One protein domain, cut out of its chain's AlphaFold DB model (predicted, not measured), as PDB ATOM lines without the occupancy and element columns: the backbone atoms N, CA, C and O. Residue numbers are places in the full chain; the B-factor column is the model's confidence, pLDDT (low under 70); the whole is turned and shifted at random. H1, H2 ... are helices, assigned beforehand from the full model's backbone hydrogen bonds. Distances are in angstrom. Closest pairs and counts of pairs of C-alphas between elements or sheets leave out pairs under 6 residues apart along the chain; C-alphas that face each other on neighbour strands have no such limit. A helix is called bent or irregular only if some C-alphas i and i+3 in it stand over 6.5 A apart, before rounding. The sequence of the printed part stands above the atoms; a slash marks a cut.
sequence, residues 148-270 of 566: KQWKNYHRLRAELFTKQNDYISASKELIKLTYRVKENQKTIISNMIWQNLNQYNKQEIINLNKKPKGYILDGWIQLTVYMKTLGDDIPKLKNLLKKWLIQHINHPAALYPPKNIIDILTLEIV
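AT A GLANCE: This is residues 148 to 270 of the 566 residues of the protein "LppC protein" of Candidatus Photodesmus katoptron Akat1 (UniProt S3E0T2). Two groups of helices sit side by side: H1, H2 and H3 run up and down next to each other, with H2 packed between the other two, and H5 crosses the H2 and H3 side of this group at a steep angle. In the second group H4 and H6 run back along H5 on different sides of it, H8 crosses H6, and the short H7 lies between H3, H5 and the end of H6. The printed part has 123 residues with eight named helices, H1 to H8 in order, and no named strand; its class is all helix. It is compact, with a radius of gyration of the C-alphas of 14.4 A, and elongated, spanning 48 by 31 by 22 A.

IN THESE COORDINATES: H1, residues 148 to 162, begins with C-alpha 148 at (78.528, 104.450, 98.697) and is 21.3 A long from first to last C-alpha. H2 is residues 167 to 178, 16.2 A, and H3 residues 183 to 197, 22.0 A. H3 is irregular, but only just: C-alphas 184 and 187 are 6.7 A apart. H4 is residues 202 to 208, and H5, residues 215 to 229, is 20.7 A long and begins with C-alpha 215 at (98.724, 118.562, 91.311). H6 is residues 234 to 247, 19.8 A, H7 residues 252 to 255, and H8 residues 259 to 266, ending with C-alpha 266 at (113.599, 97.784, 96.748).

HOW THE PARTS SIT: H1 and H2 form a hairpin at a shallow tilt of 18 degrees, their closest C-alphas, Ala 158 and Ala 170, 4.1 A apart. H2 and H3 form another at 9 degrees, closest at Ser 171 and Ile 193, 5.1 A. The hub is H5, which touches five helices. It touches H2 at a steep tilt of 52 degrees, with residues 216 to 217 alone, and H3 at 56 degrees, with residues 220 to 224 alone. H4 and H5 form a hairpin at 19 degrees, closest at Lys 202 and Lys 228, 5.5 A; H5 and H6 form one at 11 degrees, closest at Tyr 226 and Leu 237, 6.5 A. H5 and H7 only just touch, with 3 pairs of C-alphas within 8 A. H8 touches H6 about perpendicular, at 76 degrees, closest at Lys 238 and Leu 265, 5.7 A. H1 is apart from H5 and H6, and H4 from H6. Every O i to N i+4 pair is within hydrogen-bond range in H1, H2, H4, H5, H6 and H8; in H3 it is 9 of 11, and H7 is too short for such a pair.

THE WHOLE: The two C-alphas farthest apart are those of Gln 149 and Val 270, 49.3 A. The printed part has no cut; no link is long, and the link from H4 to H5 is short while the others are tight. Mean pLDDT of the printed part is 93.8, and no printed residue is under 70.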
ATOM      1  N   LYS A 148      78.641 105.718  99.449       88.81
ATOM      2  CA  LYS A 148      78.528 104.450  98.697       88.81
ATOM      3  C   LYS A 148      78.139 104.693  97.228       88.81
ATOM      4  O   LYS A 148      78.684 104.024  96.350       88.81
ATOM      5  N   GLN A 149      77.260 105.654  96.953       90.50
ATOM      6  CA  GLN A 149      76.747 105.963  95.616       90.50
ATOM      7  C   GLN A 149      77.805 106.669  94.785       90.50
ATOM      8  O   GLN A 149      78.106 106.221  93.681       90.50
ATOM      9  N   TRP A 150      78.447 107.696  95.343       93.69
ATOM     10  CA  TRP A 150      79.558 108.366  94.675       93.69
ATOM     11  C   TRP A 150      80.725 107.416  94.390       93.69
ATOM     12  O   TRP A 150      81.321 107.464  93.315       93.69
ATOM     13  N   LYS A 151      81.019 106.494  95.315       93.31
ATOM     14  CA  LYS A 151      81.998 105.425  95.093       93.31
ATOM     15  C   LYS A 151      81.614 104.548  93.894       93.31
ATOM     16  O   LYS A 151      82.445 104.289  93.027       93.31
ATOM     17  N   ASN A 152      80.362 104.090  93.826       91.62
ATOM     18  CA  ASN A 152      79.878 103.276  92.707       91.62
ATOM     19  C   ASN A 152      79.915 104.038  91.377       91.62
ATOM     20  O   ASN A 152      80.324 103.467  90.369       91.62
ATOM     21  N   TYR A 153      79.541 105.315  91.400       95.62
ATOM     22  CA  TYR A 153      79.546 106.212  90.253       95.62
ATOM     23  C   TYR A 153      80.944 106.382  89.653       95.62
ATOM     24  O   TYR A 153      81.153 106.063  88.483       95.62
ATOM     25  N   HIS A 154      81.921 106.814  90.457       96.69
ATOM     26  CA  HIS A 154      83.288 107.026  89.975       96.69
ATOM     27  C   HIS A 154      83.940 105.724  89.510       96.69
ATOM     28  O   HIS A 154      84.621 105.715  88.487       96.69
ATOM     29  N   ARG A 155      83.682 104.607  90.204       95.50
ATOM     30  CA  ARG A 155      84.174 103.288  89.788       95.50
ATOM     31  C   ARG A 155      83.643 102.885  88.411       95.50
ATOM     32  O   ARG A 155      84.431 102.496  87.558       95.50
ATOM     33  N   LEU A 156      82.332 102.999  88.187       94.62
ATOM     34  CA  LEU A 156      81.725 102.612  86.911       94.62
ATOM     35  C   LEU A 156      82.157 103.545  85.770       94.62
ATOM     36  O   LEU A 156      82.450 103.076  84.676       94.62
ATOM     37  N   ARG A 157      82.272 104.855  86.020       97.12
ATOM     38  CA  ARG A 157      82.804 105.790  85.015       97.12
ATOM     39  C   ARG A 157      84.255 105.493  84.657       97.12
ATOM     40  O   ARG A 157      84.581 105.517  83.475       97.12
ATOM     41  N   ALA A 158      85.102 105.188  85.640       96.62
ATOM     42  CA  ALA A 158      86.485 104.798  85.382       96.62
ATOM     43  C   ALA A 158      86.559 103.565  84.467       96.62
ATOM     44  O   ALA A 158      87.259 103.599  83.462       96.62
ATOM     45  N   GLU A 159      85.774 102.523  84.760       93.69
ATOM     46  CA  GLU A 159      85.689 101.314  83.931       93.69
ATOM     47  C   GLU A 159      85.230 101.624  82.496       93.69
ATOM     48  O   GLU A 159      85.848 101.178  81.528       93.69
ATOM     49  N   LEU A 160      84.186 102.445  82.346       94.31
ATOM     50  CA  LEU A 160      83.658 102.849  81.041       94.31
ATOM     51  C   LEU A 160      84.662 103.659  80.214       94.31
ATOM     52  O   LEU A 160      84.733 103.463  79.002       94.31
ATOM     53  N   PHE A 161      85.430 104.551  80.844       96.31
ATOM     54  CA  PHE A 161      86.491 105.304  80.173       96.31
ATOM     55  C   PHE A 161      87.663 104.401  79.769       96.31
ATOM     56  O   PHE A 161      88.120 104.486  78.630       96.31
ATOM     57  N   THR A 162      88.089 103.475  80.637       93.31
ATOM     58  CA  THR A 162      89.126 102.482  80.306       93.31
ATOM     59  C   THR A 162      88.709 101.623  79.109       93.31
ATOM     60  O   THR A 162      89.513 101.407  78.209       93.31
ATOM     61  N   LYS A 163      87.439 101.195  79.025       88.75
ATOM     62  CA  LYS A 163      86.900 100.452  77.866       88.75
ATOM     63  C   LYS A 163      86.846 101.263  76.566       88.75
ATOM     64  O   LYS A 163      86.700 100.677  75.500       88.75
ATOM     65  N   GLN A 164      86.924 102.589  76.649       91.06
ATOM     66  CA  GLN A 164      86.978 103.496  75.500       91.06
ATOM     67  C   GLN A 164      88.407 103.963  75.186       91.06
ATOM     68  O   GLN A 164      88.574 104.837  74.339       91.06
ATOM     69  N   ASN A 165      89.418 103.410  75.865       92.19
ATOM     70  CA  ASN A 165      90.819 103.829  75.789       92.19
ATOM     71  C   ASN A 165      91.057 105.306  76.187       92.19
ATOM     72  O   ASN A 165      92.100 105.877  75.875       92.19
ATOM     73  N   ASP A 166      90.124 105.934  76.917       94.94
ATOM     74  CA  ASP A 166      90.311 107.267  77.509       94.94
ATOM     75  C   ASP A 166      90.886 107.137  78.927       94.94
ATOM     76  O   ASP A 166      90.214 107.314  79.950       94.94
ATOM     77  N   TYR A 167      92.168 106.783  78.990       97.06
ATOM     78  CA  TYR A 167      92.850 106.488  80.247       97.06
ATOM     79  C   TYR A 167      93.037 107.721  81.143       97.06
ATOM     80  O   TYR A 167      93.092 107.587  82.367       97.06
ATOM     81  N   ILE A 168      93.089 108.933  80.577       96.75
ATOM     82  CA  ILE A 168      93.158 110.174  81.362       96.75
ATOM     83  C   ILE A 168      91.844 110.419  82.099       96.75
ATOM     84  O   ILE A 168      91.866 110.687  83.304       96.75
ATOM     85  N   SER A 169      90.701 110.327  81.414       96.19
ATOM     86  CA  SER A 169      89.404 110.498  82.072       96.19
ATOM     87  C   SER A 169      89.152 109.386  83.088       96.19
ATOM     88  O   SER A 169      88.705 109.676  84.201       96.19
ATOM     89  N   ALA A 170      89.545 108.146  82.775       97.75
ATOM     90  CA  ALA A 170      89.488 107.037  83.723       97.75
ATOM     91  C   ALA A 170      90.290 107.336  85.003       97.75
ATOM     92  O   ALA A 170      89.759 107.244  86.110       97.75
ATOM     93  N   SER A 171      91.542 107.783  84.864       98.06
ATOM     94  CA  SER A 171      92.404 108.145  85.997       98.06
ATOM     95  C   SER A 171      91.863 109.319  86.817       98.06
ATOM     96  O   SER A 171      91.962 109.301  88.042       98.06
ATOM     97  N   LYS A 172      91.218 110.314  86.191       97.31
ATOM     98  CA  LYS A 172      90.538 111.404  86.920       97.31
ATOM     99  C   LYS A 172      89.399 110.889  87.800       97.31
ATOM    100  O   LYS A 172      89.248 111.353  88.930       97.31
ATOM    101  N   GLU A 173      88.596 109.949  87.305       97.62
ATOM    102  CA  GLU A 173      87.522 109.340  88.101       97.62
ATOM    103  C   GLU A 173      88.082 108.473  89.237       97.62
ATOM    104  O   GLU A 173      87.584 108.538  90.360       97.62
ATOM    105  N   LEU A 174      89.175 107.744  88.995       97.88
ATOM    106  CA  LEU A 174      89.879 106.986  90.034       97.88
ATOM    107  C   LEU A 174      90.458 107.893  91.130       97.88
ATOM    108  O   LEU A 174      90.318 107.583  92.308       97.88
ATOM    109  N   ILE A 175      91.019 109.057  90.785       97.12
ATOM    110  CA  ILE A 175      91.482 110.038  91.784       97.12
ATOM    111  C   ILE A 175      90.319 110.492  92.680       97.12
ATOM    112  O   ILE A 175      90.456 110.525  93.902       97.12
ATOM    113  N   LYS A 176      89.143 110.781  92.103       96.06
ATOM    114  CA  LYS A 176      87.938 111.124  92.886       96.06
ATOM    115  C   LYS A 176      87.454 109.955  93.749       96.06
ATOM    116  O   LYS A 176      86.912 110.184  94.836       96.06
ATOM    117  N   LEU A 177      87.636 108.720  93.278       95.94
ATOM    118  CA  LEU A 177      87.306 107.498  94.006       95.94
ATOM    119  C   LEU A 177      88.214 107.290  95.227       95.94
ATOM    120  O   LEU A 177      87.717 106.858  96.265       95.94
ATOM    121  N   THR A 178      89.501 107.648  95.149       94.56
ATOM    122  CA  THR A 178      90.473 107.501  96.253       94.56
ATOM    123  C   THR A 178      90.003 108.166  97.547       94.56
ATOM    124  O   THR A 178      90.145 107.593  98.625       94.56
ATOM    125  N   TYR A 179      89.371 109.337  97.450       91.44
ATOM    126  CA  TYR A 179      88.838 110.079  98.602       91.44
ATOM    127  C   TYR A 179      87.574 109.472  99.221       91.44
ATOM    128  O   TYR A 179      87.074 109.970 100.225       91.44
ATOM    129  N   ARG A 180      87.026 108.419  98.610       91.25
ATOM    130  CA  ARG A 180      85.725 107.829  98.951       91.25
ATOM    131  C   ARG A 180      85.826 106.381  99.415       91.25
ATOM    132  O   ARG A 180      84.806 105.772  99.743       91.25
ATOM    133  N   VAL A 181      87.030 105.817  99.440       92.00
ATOM    134  CA  VAL A 181      87.280 104.436  99.859       92.00
ATOM    135  C   VAL A 181      88.038 104.362 101.179       92.00
ATOM    136  O   VAL A 181      88.626 105.338 101.641       92.00
ATOM    137  N   LYS A 182      88.015 103.173 101.787       91.94
ATOM    138  CA  LYS A 182      88.817 102.862 102.973       91.94
ATOM    139  C   LYS A 182      90.298 102.758 102.608       91.94
ATOM    140  O   LYS A 182      90.642 102.492 101.458       91.94
ATOM    141  N   GLU A 183      91.155 102.895 103.613       89.81
ATOM    142  CA  GLU A 183      92.614 102.903 103.470       89.81
ATOM    143  C   GLU A 183      93.164 101.699 102.693       89.81
ATOM    144  O   GLU A 183      93.885 101.858 101.712       89.81
ATOM    145  N   ASN A 184      92.714 100.493 103.042       88.25
ATOM    146  CA  ASN A 184      93.126  99.244 102.398       88.25
ATOM    147  C   ASN A 184      92.755  99.132 100.904       88.25
ATOM    148  O   ASN A 184      93.257  98.251 100.214       88.25
ATOM    149  N   GLN A 185      91.881 100.002 100.388       90.75
ATOM    150  CA  GLN A 185      91.487 100.032  98.976       90.75
ATOM    151  C   GLN A 185      92.274 101.069  98.163       90.75
ATOM    152  O   GLN A 185      92.261 101.008  96.933       90.75
ATOM    153  N   LYS A 186      92.975 102.011  98.806       94.69
ATOM    154  CA  LYS A 186      93.677 103.100  98.107       94.69
ATOM    155  C   LYS A 186      94.875 102.610  97.291       94.69
ATOM    156  O   LYS A 186      95.112 103.128  96.199       94.69
ATOM    157  N   THR A 187      95.562 101.560  97.743       94.00
ATOM    158  CA  THR A 187      96.634 100.901  96.975       94.00
ATOM    159  C   THR A 187      96.106 100.282  95.681       94.00
ATOM    160  O   THR A 187      96.729 100.415  94.630       94.00
ATOM    161  N   ILE A 188      94.916  99.669  95.716       93.12
ATOM    162  CA  ILE A 188      94.276  99.095  94.519       93.12
ATOM    163  C   ILE A 188      93.975 100.200  93.501       93.12
ATOM    164  O   ILE A 188      94.304 100.059  92.326       93.12
ATOM    165  N   ILE A 189      93.409 101.324  93.950       95.31
ATOM    166  CA  ILE A 189      93.102 102.457  93.067       95.31
ATOM    167  C   ILE A 189      94.380 103.064  92.481       95.31
ATOM    168  O   ILE A 189      94.421 103.370  91.292       95.31
ATOM    169  N   SER A 190      95.431 103.200  93.288       96.69
ATOM    170  CA  SER A 190      96.731 103.712  92.839       96.69
ATOM    171  C   SER A 190      97.343 102.822  91.755       96.69
ATOM    172  O   SER A 190      97.786 103.330  90.726       96.69
ATOM    173  N   ASN A 191      97.257 101.497  91.909       95.38
ATOM    174  CA  ASN A 191      97.652 100.550  90.864       95.38
ATOM    175  C   ASN A 191      96.796 100.683  89.591       95.38
ATOM    176  O   ASN A 191      97.341 100.612  88.496       95.38
ATOM    177  N   MET A 192      95.485 100.927  89.697       95.56
ATOM    178  CA  MET A 192      94.622 101.144  88.522       95.56
ATOM    179  C   MET A 192      94.959 102.443  87.772       95.56
ATOM    180  O   MET A 192      95.024 102.444  86.544       95.56
ATOM    181  N   ILE A 193      95.215 103.544  88.492       97.44
ATOM    182  CA  ILE A 193      95.688 104.805  87.891       97.44
ATOM    183  C   ILE A 193      97.009 104.553  87.163       97.44
ATOM    184  O   ILE A 193      97.177 104.949  86.010       97.44
ATOM    185  N   TRP A 194      97.926 103.846  87.821       97.12
ATOM    186  CA  TRP A 194      99.216 103.484  87.254       97.12
ATOM    187  C   TRP A 194      99.087 102.639  85.983       97.12
ATOM    188  O   TRP A 194      99.736 102.934  84.982       97.12
ATOM    189  N   GLN A 195      98.220 101.625  85.984       95.56
ATOM    190  CA  GLN A 195      97.947 100.776  84.821       95.56
ATOM    191  C   GLN A 195      97.389 101.571  83.639       95.56
ATOM    192  O   GLN A 195      97.852 101.375  82.516       95.56
ATOM    193  N   ASN A 196      96.447 102.486  83.892       96.50
ATOM    194  CA  ASN A 196      95.878 103.374  82.878       96.50
ATOM    195  C   ASN A 196      96.952 104.267  82.239       96.50
ATOM    196  O   ASN A 196      97.043 104.354  81.019       96.50
ATOM    197  N   LEU A 197      97.797 104.919  83.045       96.94
ATOM    198  CA  LEU A 197      98.835 105.814  82.518       96.94
ATOM    199  C   LEU A 197      99.951 105.064  81.779       96.94
ATOM    200  O   LEU A 197     100.538 105.604  80.845       96.94
ATOM    201  N   ASN A 198     100.217 103.809  82.144       94.62
ATOM    202  CA  ASN A 198     101.210 102.984  81.460       94.62
ATOM    203  C   ASN A 198     100.773 102.473  80.080       94.62
ATOM    204  O   ASN A 198     101.636 101.953  79.368       94.62
ATOM    205  N   GLN A 199      99.506 102.657  79.688       94.81
ATOM    206  CA  GLN A 199      99.035 102.373  78.326       94.81
ATOM    207  C   GLN A 199      99.613 103.348  77.294       94.81
ATOM    208  O   GLN A 199      99.749 102.995  76.129       94.81
ATOM    209  N   TYR A 200      99.998 104.556  77.719       94.62
ATOM    210  CA  TYR A 200     100.639 105.524  76.836       94.62
ATOM    211  C   TYR A 200     102.085 105.126  76.524       94.62
ATOM    212  O   TYR A 200     102.849 104.672  77.391       94.62
ATOM    213  N   ASN A 201     102.489 105.357  75.276       92.81
ATOM    214  CA  ASN A 201     103.883 105.242  74.875       92.81
ATOM    215  C   ASN A 201     104.719 106.427  75.402       92.81
ATOM    216  O   ASN A 201     104.203 107.407  75.949       92.81
ATOM    217  N   LYS A 202     106.047 106.339  75.237       93.06
ATOM    218  CA  LYS A 202     107.004 107.348  75.727       93.06
ATOM    219  C   LYS A 202     106.681 108.763  75.227       93.06
ATOM    220  O   LYS A 202     106.730 109.700  76.014       93.06
ATOM    221  N   GLN A 203     106.342 108.933  73.950       94.25
ATOM    222  CA  GLN A 203     106.087 110.259  73.373       94.25
ATOM    223  C   GLN A 203     104.734 110.825  73.810       94.25
ATOM    224  O   GLN A 203     104.629 112.006  74.148       94.25
ATOM    225  N   GLU A 204     103.704 109.984  73.858       94.69
ATOM    226  CA  GLU A 204     102.366 110.366  74.312       94.69
ATOM    227  C   GLU A 204     102.381 110.872  75.755       94.69
ATOM    228  O   GLU A 204     101.863 111.957  76.026       94.69
ATOM    229  N   ILE A 205     103.023 110.142  76.676       95.06
ATOM    230  CA  ILE A 205     103.044 110.531  78.091       95.06
ATOM    231  C   ILE A 205     103.869 111.804  78.331       95.06
ATOM    232  O   ILE A 205     103.468 112.657  79.123       95.06
ATOM    233  N   ILE A 206     104.972 111.994  77.592       95.00
ATOM    234  CA  ILE A 206     105.752 113.241  77.624       95.00
ATOM    235  C   ILE A 206     104.895 114.417  77.147       95.00
ATOM    236  O   ILE A 206     104.886 115.474  77.777       95.00
ATOM    237  N   ASN A 207     104.146 114.243  76.055       94.44
ATOM    238  CA  ASN A 207     103.264 115.285  75.540       94.44
ATOM    239  C   ASN A 207     102.118 115.597  76.505       94.44
ATOM    240  O   ASN A 207     101.772 116.766  76.686       94.44
ATOM    241  N   LEU A 208     101.569 114.582  77.175       92.44
ATOM    242  CA  LEU A 208     100.587 114.779  78.233       92.44
ATOM    243  C   LEU A 208     101.171 115.614  79.376       92.44
ATOM    244  O   LEU A 208     100.485 116.515  79.847       92.44
ATOM    245  N   ASN A 209     102.426 115.413  79.771       92.06
ATOM    246  CA  ASN A 209     103.051 116.154  80.871       92.06
ATOM    247  C   ASN A 209     103.210 117.674  80.624       92.06
ATOM    248  O   ASN A 209     103.459 118.428  81.555       92.06
ATOM    249  N   LYS A 210     103.044 118.158  79.384       89.44
ATOM    250  CA  LYS A 210     103.222 119.585  79.035       89.44
ATOM    251  C   LYS A 210     102.071 120.496  79.472       89.44
ATOM    252  O   LYS A 210     102.248 121.707  79.530       89.44
ATOM    253  N   LYS A 211     100.874 119.945  79.705       87.88
ATOM    254  CA  LYS A 211      99.668 120.726  80.045       87.88
ATOM    255  C   LYS A 211      99.220 120.415  81.474       87.88
ATOM    256  O   LYS A 211      98.990 119.230  81.734       87.88
ATOM    257  N   PRO A 212      99.003 121.423  82.339       88.06
ATOM    258  CA  PRO A 212      98.590 121.191  83.719       88.06
ATOM    259  C   PRO A 212      97.209 120.527  83.776       88.06
ATOM    260  O   PRO A 212      96.291 120.899  83.039       88.06
ATOM    261  N   LYS A 213      97.060 119.529  84.646       92.94
ATOM    262  CA  LYS A 213      95.797 118.818  84.927       92.94
ATOM    263  C   LYS A 213      95.495 118.752  86.424       92.94
ATOM    264  O   LYS A 213      94.547 118.073  86.826       92.94
ATOM    265  N   GLY A 214      96.271 119.478  87.222       93.19
ATOM    266  CA  GLY A 214      96.151 119.561  88.667       93.19
ATOM    267  C   GLY A 214      97.186 118.680  89.355       93.19
ATOM    268  O   GLY A 214      97.539 117.612  88.858       93.19
ATOM    269  N   TYR A 215      97.608 119.122  90.541       95.12
ATOM    270  CA  TYR A 215      98.724 118.562  91.311       95.12
ATOM    271  C   TYR A 215      98.776 117.025  91.338       95.12
ATOM    272  O   TYR A 215      99.825 116.438  91.100       95.12
ATOM    273  N   ILE A 216      97.637 116.365  91.575       96.75
ATOM    274  CA  ILE A 216      97.590 114.905  91.739       96.75
ATOM    275  C   ILE A 216      97.769 114.164  90.413       96.75
ATOM    276  O   ILE A 216      98.502 113.183  90.329       96.75
ATOM    277  N   LEU A 217      97.061 114.585  89.364       97.06
ATOM    278  CA  LEU A 217      97.173 113.896  88.081       97.06
ATOM    279  C   LEU A 217      98.523 114.196  87.425       97.06
ATOM    280  O   LEU A 217      99.120 113.295  86.841       97.06
ATOM    281  N   ASP A 218      99.020 115.425  87.568       96.81
ATOM    282  CA  ASP A 218     100.335 115.817  87.062       96.81
ATOM    283  C   ASP A 218     101.455 115.036  87.770       96.81
ATOM    284  O   ASP A 218     102.358 114.534  87.105       96.81
ATOM    285  N   GLY A 219     101.352 114.815  89.087       97.31
ATOM    286  CA  GLY A 219     102.298 113.978  89.828       97.31
ATOM    287  C   GLY A 219     102.315 112.516  89.366       97.31
ATOM    288  O   GLY A 219     103.381 111.942  89.141       97.31
ATOM    289  N   TRP A 220     101.140 111.920  89.142       98.00
ATOM    290  CA  TRP A 220     101.044 110.576  88.559       98.00
ATOM    291  C   TRP A 220     101.670 110.491  87.162       98.00
ATOM    292  O   TRP A 220     102.437 109.565  86.894       98.00
ATOM    293  N   ILE A 221     101.386 111.464  86.288       97.69
ATOM    294  CA  ILE A 221     101.958 111.532  84.936       97.69
ATOM    295  C   ILE A 221     103.481 111.678  85.002       97.69
ATOM    296  O   ILE A 221     104.184 110.976  84.280       97.69
ATOM    297  N   GLN A 222     104.002 112.531  85.886       97.06
ATOM    298  CA  GLN A 222     105.439 112.740  86.057       97.06
ATOM    299  C   GLN A 222     106.169 111.448  86.449       97.06
ATOM    300  O   GLN A 222     107.192 111.114  85.851       97.06
ATOM    301  N   LEU A 223     105.628 110.687  87.405       97.38
ATOM    302  CA  LEU A 223     106.181 109.383  87.774       97.38
ATOM    303  C   LEU A 223     106.173 108.403  86.592       97.38
ATOM    304  O   LEU A 223     107.153 107.690  86.373       97.38
ATOM    305  N   THR A 224     105.099 108.382  85.797       97.00
ATOM    306  CA  THR A 224     105.044 107.560  84.578       97.00
ATOM    307  C   THR A 224     106.079 108.015  83.543       97.00
ATOM    308  O   THR A 224     106.713 107.172  82.909       97.00
ATOM    309  N   VAL A 225     106.322 109.324  83.402       96.88
ATOM    310  CA  VAL A 225     107.391 109.854  82.540       96.88
ATOM    311  C   VAL A 225     108.753 109.339  82.994       96.88
ATOM    312  O   VAL A 225     109.496 108.837  82.151       96.88
ATOM    313  N   TYR A 226     109.085 109.394  84.288       96.31
ATOM    314  CA  TYR A 226     110.358 108.855  84.792       96.31
ATOM    315  C   TYR A 226     110.536 107.390  84.393       96.31
ATOM    316  O   TYR A 226     111.540 107.039  83.779       96.31
ATOM    317  N   MET A 227     109.517 106.566  84.618       94.19
ATOM    318  CA  MET A 227     109.548 105.139  84.286       94.19
ATOM    319  C   MET A 227     109.722 104.857  82.793       94.19
ATOM    320  O   MET A 227     110.455 103.950  82.415       94.19
ATOM    321  N   LYS A 228     109.060 105.631  81.925       93.31
ATOM    322  CA  LYS A 228     109.118 105.439  80.465       93.31
ATOM    323  C   LYS A 228     110.378 106.029  79.828       93.31
ATOM    324  O   LYS A 228     110.701 105.686  78.694       93.31
ATOM    325  N   THR A 229     111.052 106.962  80.501       94.19
ATOM    326  CA  THR A 229     112.206 107.687  79.940       94.19
ATOM    327  C   THR A 229     113.546 107.239  80.500       94.19
ATOM    328  O   THR A 229     114.543 107.410  79.806       94.19
ATOM    329  N   LEU A 230     113.564 106.655  81.699       92.69
ATOM    330  CA  LEU A 230     114.776 106.259  82.422       92.69
ATOM    331  C   LEU A 230     114.870 104.742  82.635       92.69
ATOM    332  O   LEU A 230     115.628 104.296  83.487       92.69
ATOM    333  N   GLY A 231     114.103 103.942  81.887       82.56
ATOM    334  CA  GLY A 231     114.176 102.478  81.968       82.56
ATOM    335  C   GLY A 231     115.567 101.913  81.650       82.56
ATOM    336  O   GLY A 231     115.906 100.846  82.147       82.56
ATOM    337  N   ASP A 232     116.374 102.657  80.890       81.88
ATOM    338  CA  ASP A 232     117.745 102.282  80.525       81.88
ATOM    339  C   ASP A 232     118.787 102.664  81.603       81.88
ATOM    340  O   ASP A 232     119.923 102.215  81.539       81.88
ATOM    341  N   ASP A 233     118.413 103.476  82.603       88.38
ATOM    342  CA  ASP A 233     119.284 103.940  83.697       88.38
ATOM    343  C   ASP A 233     118.550 103.767  85.038       88.38
ATOM    344  O   ASP A 233     117.993 104.700  85.634       88.38
ATOM    345  N   ILE A 234     118.504 102.510  85.489       89.69
ATOM    346  CA  ILE A 234     117.821 102.099  86.721       89.69
ATOM    347  C   ILE A 234     118.362 102.816  87.973       89.69
ATOM    348  O   ILE A 234     117.533 103.255  88.780       89.69
ATOM    349  N   PRO A 235     119.687 103.005  88.170       89.94
ATOM    350  CA  PRO A 235     120.203 103.776  89.303       89.94
ATOM    351  C   PRO A 235     119.633 105.198  89.361       89.94
ATOM    352  O   PRO A 235     119.138 105.639  90.407       89.94
ATOM    353  N   LYS A 236     119.631 105.910  88.229       92.38
ATOM    354  CA  LYS A 236     119.078 107.263  88.148       92.38
ATOM    355  C   LYS A 236     117.570 107.279  88.343       92.38
ATOM    356  O   LYS A 236     117.070 108.145  89.067       92.38
ATOM    357  N   LEU A 237     116.847 106.324  87.752       95.25
ATOM    358  CA  LEU A 237     115.407 106.160  87.952       95.25
ATOM    359  C   LEU A 237     115.078 105.974  89.437       95.25
ATOM    360  O   LEU A 237     114.267 106.724  89.982       95.25
ATOM    361  N   LYS A 238     115.752 105.038  90.115       95.25
ATOM    362  CA  LYS A 238     115.573 104.769  91.547       95.25
ATOM    363  C   LYS A 238     115.816 106.022  92.390       95.25
ATOM    364  O   LYS A 238     115.001 106.350  93.255       95.25
ATOM    365  N   ASN A 239     116.897 106.756  92.120       94.81
ATOM    366  CA  ASN A 239     117.215 107.993  92.833       94.81
ATOM    367  C   ASN A 239     116.144 109.081  92.625       94.81
ATOM    368  O   ASN A 239     115.694 109.710  93.586       94.81
ATOM    369  N   LEU A 240     115.691 109.285  91.384       96.56
ATOM    370  CA  LEU A 240     114.660 110.275  91.068       96.56
ATOM    371  C   LEU A 240     113.303 109.923  91.676       96.56
ATOM    372  O   LEU A 240     112.646 110.813  92.214       96.56
ATOM    373  N   LEU A 241     112.909 108.646  91.660       97.00
ATOM    374  CA  LEU A 241     111.704 108.174  92.345       97.00
ATOM    375  C   LEU A 241     111.793 108.448  93.850       97.00
ATOM    376  O   LEU A 241     110.895 109.075  94.407       97.00
ATOM    377  N   LYS A 242     112.902 108.066  94.501       96.56
ATOM    378  CA  LYS A 242     113.113 108.308  95.937       96.56
ATOM    379  C   LYS A 242     113.009 109.796  96.277       96.56
ATOM    380  O   LYS A 242     112.275 110.168  97.191       96.56
ATOM    381  N   LYS A 243     113.700 110.653  95.518       97.81
ATOM    382  CA  LYS A 243     113.660 112.110  95.704       97.81
ATOM    383  C   LYS A 243     112.245 112.661  95.523       97.81
ATOM    384  O   LYS A 243     111.796 113.455  96.346       97.81
ATOM    385  N   TRP A 244     111.541 112.226  94.478       98.00
ATOM    386  CA  TRP A 244     110.188 112.689  94.192       98.00
ATOM    387  C   TRP A 244     109.219 112.345  95.325       98.00
ATOM    388  O   TRP A 244     108.493 113.226  95.778       98.00
ATOM    389  N   LEU A 245     109.257 111.105  95.829       97.38
ATOM    390  CA  LEU A 245     108.365 110.642  96.899       97.38
ATOM    391  C   LEU A 245     108.587 111.414  98.206       97.38
ATOM    392  O   LEU A 245     107.616 111.777  98.863       97.38
ATOM    393  N   ILE A 246     109.841 111.735  98.544       96.81
ATOM    394  CA  ILE A 246     110.178 112.555  99.722       96.81
ATOM    395  C   ILE A 246     109.664 113.993  99.558       96.81
ATOM    396  O   ILE A 246     109.117 114.570 100.493       96.81
ATOM    397  N   GLN A 247     109.809 114.575  98.364       97.50
ATOM    398  CA  GLN A 247     109.357 115.942  98.079       97.50
ATOM    399  C   GLN A 247     107.827 116.075  97.998       97.50
ATOM    400  O   GLN A 247     107.299 117.168  98.190       97.50
ATOM    401  N   HIS A 248     107.110 114.981  97.729       97.50
ATOM    402  CA  HIS A 248     105.659 114.957  97.520       97.50
ATOM    403  C   HIS A 248     104.958 114.056  98.546       97.50
ATOM    404  O   HIS A 248     104.068 113.287  98.190       97.50
ATOM    405  N   ILE A 249     105.332 114.159  99.827       97.00
ATOM    406  CA  ILE A 249     104.879 113.242 100.891       97.00
ATOM    407  C   ILE A 249     103.350 113.159 101.057       97.00
ATOM    408  O   ILE A 249     102.822 112.121 101.442       97.00
ATOM    409  N   ASN A 250     102.623 114.225 100.704       95.44
ATOM    410  CA  ASN A 250     101.157 114.279 100.772       95.44
ATOM    411  C   ASN A 250     100.462 113.771  99.495       95.44
ATOM    412  O   ASN A 250      99.231 113.713  99.433       95.44
ATOM    413  N   HIS A 251     101.217 113.443  98.446       97.31
ATOM    414  CA  HIS A 251     100.654 112.966  97.191       97.31
ATOM    415  C   HIS A 251     100.188 111.502  97.325       97.31
ATOM    416  O   HIS A 251     100.924 110.682  97.877       97.31
ATOM    417  N   PRO A 252      99.027 111.102  96.762       95.56
ATOM    418  CA  PRO A 252      98.544 109.719  96.844       95.56
ATOM    419  C   PRO A 252      99.552 108.663  96.371       95.56
ATOM    420  O   PRO A 252      99.649 107.608  96.977       95.56
ATOM    421  N   ALA A 253     100.334 108.955  95.330       95.56
ATOM    422  CA  ALA A 253     101.413 108.080  94.855       95.56
ATOM    423  C   ALA A 253     102.595 107.921  95.831       95.56
ATOM    424  O   ALA A 253     103.330 106.949  95.715       95.56
ATOM    425  N   ALA A 254     102.799 108.860  96.761       96.81
ATOM    426  CA  ALA A 254     103.802 108.738  97.821       96.81
ATOM    427  C   ALA A 254     103.273 107.935  99.014       96.81
ATOM    428  O   ALA A 254     104.003 107.134  99.588       96.81
ATOM    429  N   LEU A 255     101.989 108.105  99.337       95.19
ATOM    430  CA  LEU A 255     101.312 107.376 100.413       95.19
ATOM    431  C   LEU A 255     100.999 105.919 100.031       95.19
ATOM    432  O   LEU A 255     101.104 105.018 100.858       95.19
ATOM    433  N   TYR A 256     100.621 105.688  98.772       95.25
ATOM    434  CA  TYR A 256     100.246 104.381  98.223       95.25
ATOM    435  C   TYR A 256     100.984 104.138  96.896       95.25
ATOM    436  O   TYR A 256     100.363 104.139  95.824       95.25
ATOM    437  N   PRO A 257     102.316 103.971  96.934       95.62
ATOM    438  CA  PRO A 257     103.095 103.761  95.724       95.62
ATOM    439  C   PRO A 257     102.631 102.487  94.997       95.62
ATOM    440  O   PRO A 257     102.388 101.463  95.643       95.62
ATOM    441  N   PRO A 258     102.489 102.516  93.657       95.31
ATOM    442  CA  PRO A 258     102.199 101.319  92.883       95.31
ATOM    443  C   PRO A 258     103.288 100.268  93.054       95.31
ATOM    444  O   PRO A 258     104.459 100.612  93.232       95.31
ATOM    445  N   LYS A 259     102.916  98.992  92.899       91.12
ATOM    446  CA  LYS A 259     103.837  97.862  93.095       91.12
ATOM    447  C   LYS A 259     105.143  98.027  92.307       91.12
ATOM    448  O   LYS A 259     106.207  97.972  92.897       91.12
ATOM    449  N   ASN A 260     105.069  98.369  91.020       91.06
ATOM    450  CA  ASN A 260     106.255  98.554  90.177       91.06
ATOM    451  C   ASN A 260     107.226  99.634  90.693       91.06
ATOM    452  O   ASN A 260     108.428  99.529  90.466       91.06
ATOM    453  N   ILE A 261     106.720 100.685  91.352       94.31
ATOM    454  CA  ILE A 261     107.575 101.714  91.963       94.31
ATOM    455  C   ILE A 261     108.249 101.146  93.212       94.31
ATOM    456  O   ILE A 261     109.447 101.350  93.390       94.31
ATOM    457  N   ILE A 262     107.497 100.423  94.050       94.00
ATOM    458  CA  ILE A 262     108.044  99.738  95.228       94.00
ATOM    459  C   ILE A 262     109.157  98.787  94.793       94.00
ATOM    460  O   ILE A 262     110.262  98.908  95.311       94.00
ATOM    461  N   ASP A 263     108.892  97.941  93.795       91.06
ATOM    462  CA  ASP A 263     109.843  96.959  93.278       91.06
ATOM    463  C   ASP A 263     111.177  97.643  92.921       91.06
ATOM    464  O   ASP A 263     112.221  97.250  93.438       91.06
ATOM    465  N   ILE A 264     111.151  98.749  92.159       92.12
ATOM    466  CA  ILE A 264     112.356  99.523  91.794       92.12
ATOM    467  C   ILE A 264     113.068 100.125  93.007       92.12
ATOM    468  O   ILE A 264     114.298 100.129  93.076       92.12
ATOM    469  N   LEU A 265     112.323 100.659  93.973       92.62
ATOM    470  CA  LEU A 265     112.912 101.231  95.183       92.62
ATOM    471  C   LEU A 265     113.567 100.160  96.061       92.62
ATOM    472  O   LEU A 265     114.569 100.448  96.720       92.62
ATOM    473  N   THR A 266     113.042  98.937  96.033       90.94
ATOM    474  CA  THR A 266     113.599  97.784  96.748       90.94
ATOM    475  C   THR A 266     114.732  97.088  96.002       90.94
ATOM    476  O   THR A 266     115.470  96.348  96.637       90.94
ATOM    477  N   LEU A 267     114.931  97.352  94.701       86.31
ATOM    478  CA  LEU A 267     116.006  96.725  93.923       86.31
ATOM    479  C   LEU A 267     117.377  96.981  94.549       86.31
ATOM    480  O   LEU A 267     117.811  98.131  94.666       86.31
ATOM    481  N   GLU A 268     118.092  95.917  94.871       81.50
ATOM    482  CA  GLU A 268     119.516  95.981  95.171       81.50
ATOM    483  C   GLU A 268     120.282  95.962  93.849       81.50
ATOM    484  O   GLU A 268     120.276  94.978  93.113       81.50
ATOM    485  N   ILE A 269     120.887  97.099  93.502       75.31
ATOM    486  CA  ILE A 269     121.670  97.223  92.274       75.31
ATOM    487  C   ILE A 269     123.053  96.658  92.581       75.31
ATOM    488  O   ILE A 269     123.848  97.300  93.266       75.31
ATOM    489  N   VAL A 270     123.303  95.437  92.114       74.06
ATOM    490  CA  VAL A 270     124.589  94.755  92.264       74.06
ATOM    491  C   VAL A 270     125.438  95.042  91.033       74.06
ATOM    492  O   VAL A 270     125.040  94.726  89.914       74.06
TER     493      VAL A 270